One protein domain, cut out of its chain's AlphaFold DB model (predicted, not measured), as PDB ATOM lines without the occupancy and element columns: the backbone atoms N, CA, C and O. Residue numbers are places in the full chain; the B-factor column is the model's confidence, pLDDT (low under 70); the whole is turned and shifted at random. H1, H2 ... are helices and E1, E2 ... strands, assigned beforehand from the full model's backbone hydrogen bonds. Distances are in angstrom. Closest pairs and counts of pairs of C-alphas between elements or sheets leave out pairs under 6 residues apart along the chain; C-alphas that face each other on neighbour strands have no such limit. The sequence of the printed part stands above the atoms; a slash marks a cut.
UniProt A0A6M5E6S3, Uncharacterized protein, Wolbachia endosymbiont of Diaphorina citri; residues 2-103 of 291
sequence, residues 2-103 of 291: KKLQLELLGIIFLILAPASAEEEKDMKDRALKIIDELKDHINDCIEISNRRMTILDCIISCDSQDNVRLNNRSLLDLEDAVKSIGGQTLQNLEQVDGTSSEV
ATOM      1  N   LYS A   2      79.662 112.659 156.909       76.31
ATOM      2  CA  LYS A   2      81.066 112.174 156.930       76.31
ATOM      3  C   LYS A   2      81.799 112.184 155.572       76.31
ATOM      4  O   LYS A   2      82.975 112.506 155.500       76.31
ATOM      5  N   LYS A   3      81.091 111.885 154.475       78.69
ATOM      6  CA  LYS A   3      81.637 111.967 153.107       78.69
ATOM      7  C   LYS A   3      82.073 113.388 152.713       78.69
ATOM      8  O   LYS A   3      83.129 113.535 152.116       78.69
ATOM      9  N   LEU A   4      81.278 114.401 153.057       81.06
ATOM     10  CA  LEU A   4      81.566 115.806 152.749       81.06
ATOM     11  C   LEU A   4      82.753 116.321 153.570       81.06
ATOM     12  O   LEU A   4      83.616 116.999 153.031       81.06
ATOM     13  N   GLN A   5      82.855 115.924 154.840       81.44
ATOM     14  CA  GLN A   5      84.010 116.252 155.683       81.44
ATOM     15  C   GLN A   5      85.316 115.678 155.125       81.44
ATOM     16  O   GLN A   5      86.319 116.381 155.063       81.44
ATOM     17  N   LEU A   6      85.302 114.416 154.680       77.88
ATOM     18  CA  LEU A   6      86.470 113.788 154.055       77.88
ATOM     19  C   LEU A   6      86.833 114.437 152.713       77.88
ATOM     20  O   LEU A   6      88.012 114.549 152.390       77.88
ATOM     21  N   GLU A   7      85.837 114.868 151.940       80.88
ATOM     22  CA  GLU A   7      86.059 115.594 150.688       80.88
ATOM     23  C   GLU A   7      86.703 116.963 150.944       80.88
ATOM     24  O   GLU A   7      87.723 117.278 150.332       80.88
ATOM     25  N   LEU A   8      86.170 117.737 151.896       84.50
ATOM     26  CA  LEU A   8      86.739 119.024 152.303       84.50
ATOM     27  C   LEU A   8      88.167 118.866 152.830       84.50
ATOM     28  O   LEU A   8      89.054 119.624 152.447       84.50
ATOM     29  N   LEU A   9      88.404 117.843 153.650       82.25
ATOM     30  CA  LEU A   9      89.734 117.505 154.143       82.25
ATOM     31  C   LEU A   9      90.701 117.216 152.985       82.25
ATOM     32  O   LEU A   9      91.811 117.739 152.968       82.25
ATOM     33  N   GLY A  10      90.269 116.439 151.990       73.94
ATOM     34  CA  GLY A  10      91.053 116.184 150.782       73.94
ATOM     35  C   GLY A  10      91.432 117.470 150.045       73.94
ATOM     36  O   GLY A  10      92.587 117.629 149.652       73.94
ATOM     37  N   ILE A  11      90.494 118.412 149.917       79.06
ATOM     38  CA  ILE A  11      90.749 119.709 149.277       79.06
ATOM     39  C   ILE A  11      91.759 120.544 150.076       79.06
ATOM     40  O   ILE A  11      92.687 121.088 149.483       79.06
ATOM     41  N   ILE A  12      91.630 120.604 151.406       81.44
ATOM     42  CA  ILE A  12      92.568 121.326 152.286       81.44
ATOM     43  C   ILE A  12      94.011 120.836 152.080       81.44
ATOM     44  O   ILE A  12      94.941 121.640 152.081       81.44
ATOM     45  N   PHE A  13      94.212 119.537 151.843       75.12
ATOM     46  CA  PHE A  13      95.541 119.001 151.542       75.12
ATOM     47  C   PHE A  13      96.009 119.287 150.115       75.12
ATOM     48  O   PHE A  13      97.184 119.583 149.906       75.12
ATOM     49  N   LEU A  14      95.118 119.190 149.129       73.50
ATOM     50  CA  LEU A  14      95.474 119.359 147.718       73.50
ATOM     51  C   LEU A  14      95.750 120.822 147.347       73.50
ATOM     52  O   LEU A  14      96.637 121.089 146.537       73.50
ATOM     53  N   ILE A  15      95.070 121.775 147.987       77.56
ATOM     54  CA  ILE A  15      95.235 123.209 147.706       77.56
ATOM     55  C   ILE A  15      96.615 123.757 148.104       77.56
ATOM     56  O   ILE A  15      96.996 124.851 147.706       77.56
ATOM     57  N   LEU A  16      97.400 122.980 148.854       72.12
ATOM     58  CA  LEU A  16      98.783 123.308 149.200       72.12
ATOM     59  C   LEU A  16      99.738 123.258 148.000       72.12
ATOM     60  O   LEU A  16     100.815 123.850 148.055       72.12
ATOM     61  N   ALA A  17      99.380 122.527 146.946       70.31
ATOM     62  CA  ALA A  17     100.195 122.389 145.745       70.31
ATOM     63  C   ALA A  17      99.310 122.033 144.537       70.31
ATOM     64  O   ALA A  17      99.363 120.901 144.038       70.31
ATOM     65  N   PRO A  18      98.496 122.990 144.068       64.56
ATOM     66  CA  PRO A  18      97.672 122.802 142.884       64.56
ATOM     67  C   PRO A  18      98.557 122.610 141.641       64.56
ATOM     68  O   PRO A  18      99.671 123.139 141.563       64.56
ATOM     69  N   ALA A  19      98.076 121.868 140.643       62.78
ATOM     70  CA  ALA A  19      98.772 121.719 139.368       62.78
ATOM     71  C   ALA A  19      98.632 122.968 138.481       62.78
ATOM     72  O   ALA A  19      99.504 123.212 137.644       62.78
ATOM     73  N   SER A  20      97.574 123.769 138.669       70.12
ATOM     74  CA  SER A  20      97.394 125.077 138.025       70.12
ATOM     75  C   SER A  20      96.534 126.035 138.859       70.12
ATOM     76  O   SER A  20      95.874 125.630 139.814       70.12
ATOM     77  N   ALA A  21      96.512 127.315 138.474       75.25
ATOM     78  CA  ALA A  21      95.671 128.324 139.120       75.25
ATOM     79  C   ALA A  21      94.165 128.056 138.926       75.25
ATOM     80  O   ALA A  21      93.359 128.352 139.805       75.25
ATOM     81  N   GLU A  22      93.773 127.480 137.788       81.75
ATOM     82  CA  GLU A  22      92.396 127.049 137.534       81.75
ATOM     83  C   GLU A  22      91.987 125.910 138.471       81.75
ATOM     84  O   GLU A  22      90.906 125.964 139.047       81.75
ATOM     85  N   GLU A  23      92.861 124.921 138.682       76.25
ATOM     86  CA  GLU A  23      92.588 123.829 139.623       76.25
ATOM     87  C   GLU A  23      92.485 124.344 141.063       76.25
ATOM     88  O   GLU A  23      91.591 123.941 141.804       76.25
ATOM     89  N   GLU A  24      93.357 125.276 141.457       80.88
ATOM     90  CA  GLU A  24      93.281 125.936 142.762       80.88
ATOM     91  C   GLU A  24      91.927 126.621 142.970       80.88
ATOM     92  O   GLU A  24      91.307 126.468 144.024       80.88
ATOM     93  N   LYS A  25      91.453 127.344 141.949       89.44
ATOM     94  CA  LYS A  25      90.160 128.026 141.971       89.44
ATOM     95  C   LYS A  25      88.997 127.037 142.064       89.44
ATOM     96  O   LYS A  25      88.147 127.210 142.932       89.44
ATOM     97  N   ASP A  26      88.983 125.994 141.237       87.69
ATOM     98  CA  ASP A  26      87.930 124.970 141.247       87.69
ATOM     99  C   ASP A  26      87.862 124.243 142.600       87.69
ATOM    100  O   ASP A  26      86.778 124.016 143.147       87.69
ATOM    101  N   MET A  27      89.023 123.922 143.182       86.81
ATOM    102  CA  MET A  27      89.117 123.356 144.526       86.81
ATOM    103  C   MET A  27      88.552 124.310 145.581       86.81
ATOM    104  O   MET A  27      87.787 123.879 146.444       86.81
ATOM    105  N   LYS A  28      88.874 125.605 145.498       91.69
ATOM    106  CA  LYS A  28      88.339 126.639 146.395       91.69
ATOM    107  C   LYS A  28      86.824 126.752 146.308       91.69
ATOM    108  O   LYS A  28      86.150 126.672 147.333       91.69
ATOM    109  N   ASP A  29      86.290 126.882 145.098       93.62
ATOM    110  CA  ASP A  29      84.853 127.014 144.860       93.62
ATOM    111  C   ASP A  29      84.109 125.777 145.389       93.62
ATOM    112  O   ASP A  29      83.057 125.884 146.031       93.62
ATOM    113  N   ARG A  30      84.693 124.583 145.205       94.44
ATOM    114  CA  ARG A  30      84.150 123.345 145.767       94.44
ATOM    115  C   ARG A  30      84.215 123.320 147.293       94.44
ATOM    116  O   ARG A  30      83.223 122.938 147.913       94.44
ATOM    117  N   ALA A  31      85.332 123.722 147.895       93.56
ATOM    118  CA  ALA A  31      85.488 123.762 149.346       93.56
ATOM    119  C   ALA A  31      84.482 124.713 150.000       93.56
ATOM    120  O   ALA A  31      83.815 124.313 150.949       93.56
ATOM    121  N   LEU A  32      84.301 125.919 149.456       95.62
ATOM    122  CA  LEU A  32      83.329 126.894 149.961       95.62
ATOM    123  C   LEU A  32      81.899 126.347 149.930       95.62
ATOM    124  O   LEU A  32      81.155 126.496 150.897       95.62
ATOM    125  N   LYS A  33      81.532 125.640 148.856       96.06
ATOM    126  CA  LYS A  33      80.228 124.977 148.771       96.06
ATOM    127  C   LYS A  33      80.060 123.891 149.837       96.06
ATOM    128  O   LYS A  33      79.000 123.790 150.443       96.06
ATOM    129  N   ILE A  34      81.094 123.083 150.074       94.06
ATOM    130  CA  ILE A  34      81.047 122.041 151.108       94.06
ATOM    131  C   ILE A  34      80.962 122.658 152.509       94.06
ATOM    132  O   ILE A  34      80.238 122.133 153.347       94.06
ATOM    133  N   ILE A  35      81.672 123.760 152.766       95.44
ATOM    134  CA  ILE A  35      81.619 124.493 154.039       95.44
ATOM    135  C   ILE A  35      80.181 124.936 154.333       95.44
ATOM    136  O   ILE A  35      79.681 124.661 155.420       95.44
ATOM    137  N   ASP A  36      79.492 125.527 153.354       95.00
ATOM    138  CA  ASP A  36      78.089 125.936 153.501       95.00
ATOM    139  C   ASP A  36      77.153 124.733 153.741       95.00
ATOM    140  O   ASP A  36      76.319 124.752 154.646       95.00
ATOM    141  N   GLU A  37      77.353 123.626 153.013       94.94
ATOM    142  CA  GLU A  37      76.609 122.370 153.225       94.94
ATOM    143  C   GLU A  37      76.870 121.735 154.608       94.94
ATOM    144  O   GLU A  37      76.036 120.982 155.115       94.94
ATOM    145  N   LEU A  38      78.023 122.017 155.222       92.81
ATOM    146  CA  LEU A  38      78.431 121.504 156.528       92.81
ATOM    147  C   LEU A  38      78.107 122.452 157.685       92.81
ATOM    148  O   LEU A  38      78.545 122.169 158.792       92.81
ATOM    149  N   LYS A  39      77.342 123.529 157.485       92.44
ATOM    150  CA  LYS A  39      77.087 124.558 158.507       92.44
ATOM    151  C   LYS A  39      76.804 124.022 159.917       92.44
ATOM    152  O   LYS A  39      77.472 124.421 160.865       92.44
ATOM    153  N   ASP A  40      75.878 123.075 160.044       92.25
ATOM    154  CA  ASP A  40      75.476 122.515 161.346       92.25
ATOM    155  C   ASP A  40      76.432 121.421 161.870       92.25
ATOM    156  O   ASP A  40      76.312 120.969 163.004       92.25
ATOM    157  N   HIS A  41      77.390 121.001 161.042       91.69
ATOM    158  CA  HIS A  41      78.322 119.890 161.264       91.69
ATOM    159  C   HIS A  41      79.795 120.311 161.131       91.69
ATOM    160  O   HIS A  41      80.688 119.463 161.069       91.69
ATOM    161  N   ILE A  42      80.084 121.611 161.051       92.75
ATOM    162  CA  ILE A  42      81.440 122.113 160.786       92.75
ATOM    163  C   ILE A  42      82.383 121.876 161.974       92.75
ATOM    164  O   ILE A  42      83.590 121.713 161.799       92.75
ATOM    165  N   ASN A  43      81.803 121.799 163.175       93.25
ATOM    166  CA  ASN A  43      82.483 121.540 164.442       93.25
ATOM    167  C   ASN A  43      82.540 120.049 164.805       93.25
ATOM    168  O   ASN A  43      83.172 119.686 165.799       93.25
ATOM    169  N   ASP A  44      81.907 119.175 164.015       91.00
ATOM    170  CA  ASP A  44      81.987 117.735 164.239       91.00
ATOM    171  C   ASP A  44      83.451 117.288 164.122       91.00
ATOM    172  O   ASP A  44      84.155 117.593 163.155       91.00
ATOM    173  N   CYS A  45      83.910 116.535 165.119       85.25
ATOM    174  CA  CYS A  45      85.282 116.049 165.149       85.25
ATOM    175  C   CYS A  45      85.527 115.011 164.053       85.25
ATOM    176  O   CYS A  45      84.777 114.044 163.897       85.25
ATOM    177  N   ILE A  46      86.656 115.159 163.375       80.25
ATOM    178  CA  ILE A  46      87.212 114.170 162.466       80.25
ATOM    179  C   ILE A  46      88.337 113.462 163.208       80.25
ATOM    180  O   ILE A  46      89.207 114.095 163.804       80.25
ATOM    181  N   GLU A  47      88.301 112.135 163.198       73.56
ATOM    182  CA  GLU A  47      89.368 111.317 163.760       73.56
ATOM    183  C   GLU A  47      90.381 110.991 162.662       73.56
ATOM    184  O   GLU A  47      90.049 110.330 161.673       73.56
ATOM    185  N   ILE A  48      91.608 111.480 162.828       63.69
ATOM    186  CA  ILE A  48      92.726 111.237 161.921       63.69
ATOM    187  C   ILE A  48      93.902 110.755 162.766       63.69
ATOM    188  O   ILE A  48      94.337 111.453 163.679       63.69
ATOM    189  N   SER A  49      94.398 109.545 162.496       58.09
ATOM    190  CA  SER A  49      95.531 108.946 163.221       58.09
ATOM    191  C   SER A  49      95.393 108.996 164.754       58.09
ATOM    192  O   SER A  49      96.316 109.407 165.452       58.09
ATOM    193  N   ASN A  50      94.228 108.593 165.279       63.34
ATOM    194  CA  ASN A  50      93.863 108.631 166.708       63.34
ATOM    195  C   ASN A  50      93.811 110.040 167.333       63.34
ATOM    196  O   ASN A  50      93.726 110.171 168.554       63.34
ATOM    197  N   ARG A  51      93.845 111.101 166.520       66.31
ATOM    198  CA  ARG A  51      93.665 112.484 166.961       66.31
ATOM    199  C   ARG A  51      92.313 112.995 166.489       66.31
ATOM    200  O   ARG A  51      91.958 112.858 165.320       66.31
ATOM    201  N   ARG A  52      91.559 113.601 167.403       78.75
ATOM    202  CA  ARG A  52      90.332 114.331 167.072       78.75
ATOM    203  C   ARG A  52      90.709 115.756 166.690       78.75
ATOM    204  O   ARG A  52      91.473 116.396 167.405       78.75
ATOM    205  N   MET A  53      90.206 116.218 165.556       81.25
ATOM    206  CA  MET A  53      90.434 117.569 165.044       81.25
ATOM    207  C   MET A  53      89.158 118.070 164.372       81.25
ATOM    208  O   MET A  53      88.449 117.288 163.735       81.25
ATOM    209  N   THR A  54      88.846 119.357 164.501       90.31
ATOM    210  CA  THR A  54      87.828 119.985 163.651       90.31
ATOM    211  C   THR A  54      88.423 120.329 162.286       90.31
ATOM    212  O   THR A  54      89.641 120.315 162.092       90.31
ATOM    213  N   ILE A  55      87.572 120.682 161.318       89.81
ATOM    214  CA  ILE A  55      88.042 121.207 160.027       89.81
ATOM    215  C   ILE A  55      88.932 122.443 160.226       89.81
ATOM    216  O   ILE A  55      89.937 122.591 159.531       89.81
ATOM    217  N   LEU A  56      88.598 123.298 161.198       92.00
ATOM    218  CA  LEU A  56      89.387 124.489 161.501       92.00
ATOM    219  C   LEU A  56      90.783 124.121 162.025       92.00
ATOM    220  O   LEU A  56      91.771 124.695 161.570       92.00
ATOM    221  N   ASP A  57      90.883 123.120 162.906       86.44
ATOM    222  CA  ASP A  57      92.179 122.616 163.379       86.44
ATOM    223  C   ASP A  57      93.028 122.066 162.222       86.44
ATOM    224  O   ASP A  57      94.239 122.291 162.172       86.44
ATOM    225  N   CYS A  58      92.407 121.370 161.263       83.25
ATOM    226  CA  CYS A  58      93.102 120.853 160.084       83.25
ATOM    227  C   CYS A  58      93.661 121.979 159.202       83.25
ATOM    228  O   CYS A  58      94.813 121.892 158.777       83.25
ATOM    229  N   ILE A  59      92.885 123.040 158.951       85.00
ATOM    230  CA  ILE A  59      93.334 124.199 158.162       85.00
ATOM    231  C   ILE A  59      94.524 124.878 158.841       85.00
ATOM    232  O   ILE A  59      95.562 125.077 158.207       85.00
ATOM    233  N   ILE A  60      94.409 125.160 160.143       84.62
ATOM    234  CA  ILE A  60      95.476 125.789 160.930       84.62
ATOM    235  C   ILE A  60      96.735 124.922 160.904       84.62
ATOM    236  O   ILE A  60      97.829 125.437 160.685       84.62
ATOM    237  N   SER A  61      96.590 123.607 161.082       80.62
ATOM    238  CA  SER A  61      97.718 122.676 161.030       80.62
ATOM    239  C   SER A  61      98.377 122.635 159.650       80.62
ATOM    240  O   SER A  61      99.590 122.467 159.576       80.62
ATOM    241  N   CYS A  62      97.616 122.781 158.563       74.94
ATOM    242  CA  CYS A  62      98.161 122.799 157.204       74.94
ATOM    243  C   CYS A  62      98.878 124.114 156.872       74.94
ATOM    244  O   CYS A  62      99.866 124.091 156.128       74.94
ATOM    245  N   ASP A  63      98.405 125.230 157.437       75.12
ATOM    246  CA  ASP A  63      99.017 126.558 157.312       75.12
ATOM    247  C   ASP A  63     100.094 126.836 158.373       75.12
ATOM    248  O   ASP A  63     100.575 127.960 158.479       75.12
ATOM    249  N   SER A  64     100.488 125.841 159.170       73.12
ATOM    250  CA  SER A  64     101.528 125.995 160.189       73.12
ATOM    251  C   SER A  64     102.708 125.060 159.936       73.12
ATOM    252  O   SER A  64     102.534 123.898 159.575       73.12
ATOM    253  N   GLN A  65     103.917 125.557 160.176       62.56
ATOM    254  CA  GLN A  65     105.140 124.761 160.248       62.56
ATOM    255  C   GLN A  65     105.927 125.204 161.481       62.56
ATOM    256  O   GLN A  65     106.150 126.396 161.663       62.56
ATOM    257  N   ASP A  66     106.283 124.265 162.360       63.75
ATOM    258  CA  ASP A  66     106.985 124.547 163.624       63.75
ATOM    259  C   ASP A  66     106.316 125.654 164.464       63.75
ATOM    260  O   ASP A  66     106.968 126.487 165.089       63.75
ATOM    261  N   ASN A  67     104.977 125.655 164.476       60.72
ATOM    262  CA  ASN A  67     104.118 126.654 165.130       60.72
ATOM    263  C   ASN A  67     104.187 128.078 164.540       60.72
ATOM    264  O   ASN A  67     103.671 129.017 165.146       60.72
ATOM    265  N   VAL A  68     104.760 128.242 163.348       62.59
ATOM    266  CA  VAL A  68     104.761 129.497 162.586       62.59
ATOM    267  C   VAL A  68     103.747 129.407 161.448       62.59
ATOM    268  O   VAL A  68     103.720 128.418 160.714       62.59
ATOM    269  N   ARG A  69     102.912 130.442 161.290       72.75
ATOM    270  CA  ARG A  69     101.941 130.538 160.191       72.75
ATOM    271  C   ARG A  69     102.649 130.829 158.870       72.75
ATOM    272  O   ARG A  69     103.410 131.787 158.765       72.75
ATOM    273  N   LEU A  70     102.360 130.013 157.862       70.50
ATOM    274  CA  LEU A  70     102.866 130.151 156.498       70.50
ATOM    275  C   LEU A  70     102.085 131.206 155.699       70.50
ATOM    276  O   LEU A  70     102.582 131.674 154.675       70.50
ATOM    277  N   ASN A  71     100.900 131.609 156.177       76.19
ATOM    278  CA  ASN A  71     100.026 132.603 155.553       76.19
ATOM    279  C   ASN A  71      99.676 132.248 154.101       76.19
ATOM    280  O   ASN A  71      99.659 133.103 153.210       76.19
ATOM    281  N   ASN A  72      99.386 130.972 153.851       78.31
ATOM    282  CA  ASN A  72      98.865 130.524 152.576       78.31
ATOM    283  C   ASN A  72      97.501 131.179 152.349       78.31
ATOM    284  O   ASN A  72      96.519 130.867 153.023       78.31
ATOM    285  N   ARG A  73      97.442 132.076 151.361       83.44
ATOM    286  CA  ARG A  73      96.237 132.842 151.025       83.44
ATOM    287  C   ARG A  73      95.006 131.955 150.845       83.44
ATOM    288  O   ARG A  73      93.915 132.325 151.255       83.44
ATOM    289  N   SER A  74      95.181 130.781 150.251       80.50
ATOM    290  CA  SER A  74      94.076 129.879 149.967       80.50
ATOM    291  C   SER A  74      93.566 129.135 151.187       80.50
ATOM    292  O   SER A  74      92.363 128.925 151.289       80.50
ATOM    293  N   LEU A  75      94.436 128.825 152.146       86.31
ATOM    294  CA  LEU A  75      94.009 128.310 153.444       86.31
ATOM    295  C   LEU A  75      93.409 129.396 154.336       86.31
ATOM    296  O   LEU A  75      92.466 129.098 155.059       86.31
ATOM    297  N   LEU A  76      93.890 130.638 154.254       90.25
ATOM    298  CA  LEU A  76      93.306 131.772 154.977       90.25
ATOM    299  C   LEU A  76      91.867 132.049 154.533       90.25
ATOM    300  O   LEU A  76      90.984 132.156 155.377       90.25
ATOM    301  N   ASP A  77      91.603 132.059 153.223       91.81
ATOM    302  CA  ASP A  77      90.242 132.245 152.704       91.81
ATOM    303  C   ASP A  77      89.287 131.138 153.204       91.81
ATOM    304  O   ASP A  77      88.126 131.400 153.527       91.81
ATOM    305  N   LEU A  78      89.770 129.891 153.298       92.50
ATOM    306  CA  LEU A  78      88.993 128.777 153.850       92.50
ATOM    307  C   LEU A  78      88.835 128.876 155.371       92.50
ATOM    308  O   LEU A  78      87.764 128.572 155.889       92.50
ATOM    309  N   GLU A  79      89.875 129.307 156.086       94.19
ATOM    310  CA  GLU A  79      89.833 129.556 157.527       94.19
ATOM    311  C   GLU A  79      88.748 130.582 157.867       94.19
ATOM    312  O   GLU A  79      87.917 130.343 158.746       94.19
ATOM    313  N   ASP A  80      88.713 131.691 157.131       95.00
ATOM    314  CA  ASP A  80      87.725 132.751 157.306       95.00
ATOM    315  C   ASP A  80      86.314 132.264 156.970       95.00
ATOM    316  O   ASP A  80      85.375 132.525 157.725       95.00
ATOM    317  N   ALA A  81      86.154 131.489 155.893       95.25
ATOM    318  CA  ALA A  81      84.869 130.892 155.540       95.25
ATOM    319  C   ALA A  81      84.352 129.959 156.648       95.25
ATOM    320  O   ALA A  81      83.202 130.083 157.070       95.25
ATOM    321  N   VAL A  82      85.206 129.082 157.180       94.75
ATOM    322  CA  VAL A  82      84.861 128.175 158.285       94.75
ATOM    323  C   VAL A  82      84.493 128.958 159.546       94.75
ATOM    324  O   VAL A  82      83.470 128.667 160.165       94.75
ATOM    325  N   LYS A  83      85.257 129.993 159.910       95.50
ATOM    326  CA  LYS A  83      84.925 130.857 161.056       95.50
ATOM    327  C   LYS A  83      83.601 131.596 160.860       95.50
ATOM    328  O   LYS A  83      82.824 131.700 161.806       95.50
ATOM    329  N   SER A  84      83.316 132.073 159.647       95.44
ATOM    330  CA  SER A  84      82.108 132.854 159.342       95.44
ATOM    331  C   SER A  84      80.803 132.087 159.581       95.44
ATOM    332  O   SER A  84      79.789 132.690 159.930       95.44
ATOM    333  N   ILE A  85      80.837 130.757 159.459       93.75
ATOM    334  CA  ILE A  85      79.688 129.881 159.716       93.75
ATOM    335  C   ILE A  85      79.659 129.315 161.145       93.75
ATOM    336  O   ILE A  85      78.808 128.484 161.451       93.75
ATOM    337  N   GLY A  86      80.555 129.769 162.029       92.25
ATOM    338  CA  GLY A  86      80.629 129.331 163.427       92.25
ATOM    339  C   GLY A  86      81.601 128.177 163.688       92.25
ATOM    340  O   GLY A  86      81.510 127.531 164.733       92.25
ATOM    341  N   GLY A  87      82.525 127.910 162.761       92.94
ATOM    342  CA  GLY A  87      83.597 126.938 162.946       92.94
ATOM    343  C   GLY A  87      84.549 127.326 164.079       92.94
ATOM    344  O   GLY A  87      84.979 128.476 164.184       92.94
ATOM    345  N   GLN A  88      84.890 126.357 164.922       92.50
ATOM    346  CA  GLN A  88      85.756 126.511 166.088       92.50
ATOM    347  C   GLN A  88      86.834 125.424 166.116       92.50
ATOM    348  O   GLN A  88      86.689 124.348 165.534       92.50
ATOM    349  N   THR A  89      87.949 125.726 166.776       89.56
ATOM    350  CA  THR A  89      88.987 124.738 167.081       89.56
ATOM    351  C   THR A  89      88.494 123.815 168.183       89.56
ATOM    352  O   THR A  89      87.666 124.214 169.009       89.56
ATOM    353  N   LEU A  90      89.026 122.597 168.246       86.50
ATOM    354  CA  LEU A  90      88.683 121.660 169.311       86.50
ATOM    355  C   LEU A  90      88.979 122.250 170.698       86.50
ATOM    356  O   LEU A  90      88.158 122.129 171.598       86.50
ATOM    357  N   GLN A  91      90.090 122.980 170.837       82.88
ATOM    358  CA  GLN A  91      90.448 123.666 172.083       82.88
ATOM    359  C   GLN A  91      89.357 124.641 172.556       82.88
ATOM    360  O   GLN A  91      89.066 124.710 173.748       82.88
ATOM    361  N   ASN A  92      88.753 125.391 171.631       83.62
ATOM    362  CA  ASN A  92      87.700 126.345 171.972       83.62
ATOM    363  C   ASN A  92      86.401 125.630 172.359       83.62
ATOM    364  O   ASN A  92      85.724 126.073 173.281       83.62
ATOM    365  N   LEU A  93      86.081 124.515 171.698       83.31
ATOM    366  CA  LEU A  93      84.914 123.695 172.031       83.31
ATOM    367  C   LEU A  93      85.059 123.059 173.423       83.31
ATOM    368  O   LEU A  93      84.131 123.108 174.224       83.31
ATOM    369  N   GLU A  94      86.242 122.535 173.746       79.06
ATOM    370  CA  GLU A  94      86.527 121.903 175.041       79.06
ATOM    371  C   GLU A  94      86.576 122.915 176.200       79.06
ATOM    372  O   GLU A  94      86.145 122.607 177.311       79.06
ATOM    373  N   GLN A  95      87.031 124.151 175.953       67.06
ATOM    374  CA  GLN A  95      86.997 125.220 176.963       67.06
ATOM    375  C   GLN A  95      85.573 125.653 177.339       67.06
ATOM    376  O   GLN A  95      85.346 126.054 178.482       67.06
ATOM    377  N   VAL A  96      84.619 125.571 176.409       61.47
ATOM    378  CA  VAL A  96      83.213 125.931 176.660       61.47
ATOM    379  C   VAL A  96      82.503 124.870 177.512       61.47
ATOM    380  O   VAL A  96      81.653 125.223 178.327       61.47
ATOM    381  N   ASP A  97      82.914 123.602 177.419       55.94
ATOM    382  CA  ASP A  97      82.334 122.483 178.180       55.94
ATOM    383  C   ASP A  97      82.914 122.310 179.603       55.94
ATOM    384  O   ASP A  97      82.601 121.347 180.306       55.94
ATOM    385  N   GLY A  98      83.738 123.251 180.081       46.84
ATOM    386  CA  GLY A  98      84.148 123.335 181.491       46.84
ATOM    387  C   GLY A  98      85.036 122.188 181.995       46.84
ATOM    388  O   GLY A  98      85.318 122.114 183.190       46.84
ATOM    389  N   THR A  99      85.514 121.312 181.110       44.44
ATOM    390  CA  THR A  99      86.509 120.287 181.437       44.44
ATOM    391  C   THR A  99      87.859 120.738 180.904       44.44
ATOM    392  O   THR A  99      88.164 120.627 179.723       44.44
ATOM    393  N   SER A 100      88.686 121.287 181.795       41.03
ATOM    394  CA  SER A 100      90.090 121.581 181.515       41.03
ATOM    395  C   SER A 100      90.845 120.267 181.293       41.03
ATOM    396  O   SER A 100      91.428 119.714 182.227       41.03
ATOM    397  N   SER A 101      90.785 119.732 180.078       38.75
ATOM    398  CA  SER A 101      91.659 118.648 179.656       38.75
ATOM    399  C   SER A 101      93.013 119.245 179.293       38.75
ATOM    400  O   SER A 101      93.093 120.274 178.622       38.75
ATOM    401  N   GLU A 102      94.076 118.633 179.812       37.75
ATOM    402  CA  GLU A 102      95.460 119.032 179.584       37.75
ATOM    403  C   GLU A 102      95.714 119.307 178.102       37.75
ATOM    404  O   GLU A 102      95.456 118.477 177.228       37.75
ATOM    405  N   VAL A 103      96.224 120.509 177.842       39.28
ATOM    406  CA  VAL A 103      96.633 120.985 176.528       39.28
ATOM    407  C   VAL A 103      97.700 120.035 175.991       39.28
ATOM    408  O   VAL A 103      98.878 120.145 176.327       39.28
TER     409      VAL A 103
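This is residues 2 to 103 of the 291 residues of an uncharacterized protein of Wolbachia endosymbiont of Diaphorina citri (UniProt A0A6M5E6S3). Two helical hairpins, H1 with H2 and H3 with H4, lie side by side as a small bundle of four nearly aligned helices, H1 and H3 running against H2 and H4. Beyond H3 lie a small strand hairpin, E1 and E2, and the short helix H5, whose residues 94 to 96 stick out together with 97 to 99. The 102 printed residues are mostly helix, in the order H1, H2, E1, E2, H3, H4, H5, with E1 and E2 antiparallel. The whole is compact, with a radius of gyration of the C-alphas of 13.7 A and spans of 45 by 32 by 25 A.

H1, residues 2 to 14, begins at C-alpha 2 (81.066, 112.174, 156.930) and is 18.5 A long. H2, residues 21 to 37, is 24.4 A long. E1, residues 46 to 48, and E2, residues 51 to 53, follow. Then come H3, residues 55 to 62, and H4, residues 73 to 84, 16.4 A long. H5, residues 90 to 96, ends at C-alpha 96 (83.213, 125.931, 176.660).

H1 touches H2, a hairpin with a shallow tilt of 28 degrees; their closest C-alphas, Leu 8 and Ala 31, are 5.7 A apart. H1 touches H3 at Ile 12 and Ile 59, closest C-alphas 6.6 A. H3 and H4, a hairpin, touch at Ile 59 and Leu 75, closest C-alphas 6.3 A. H2 touches H4 with residues 28 to 35 alone, the same way at 11 degrees, closest C-alphas Ile 35 and Val 82, 6.5 A. H2 and H3 are apart. The hairpin E1 and E2 has N 46 and O 53 at 2.8 A. H5 touches no helix; its closest C-alpha pair with E2 is Leu 90 and Met 53, 6.2 A. In each named helix every O i to N i+4 pair is within hydrogen-bond range.

The two farthest C-alphas, Ser 20 and Gly 98, are 45.5 A apart. The printed part has no cut, and no link is long. Residues 64 to 65 pair antiparallel with 68 to 69. The pLDDT is under 70 at residues 18 to 19, 48 to 51, 65 to 68 and 95 to 103.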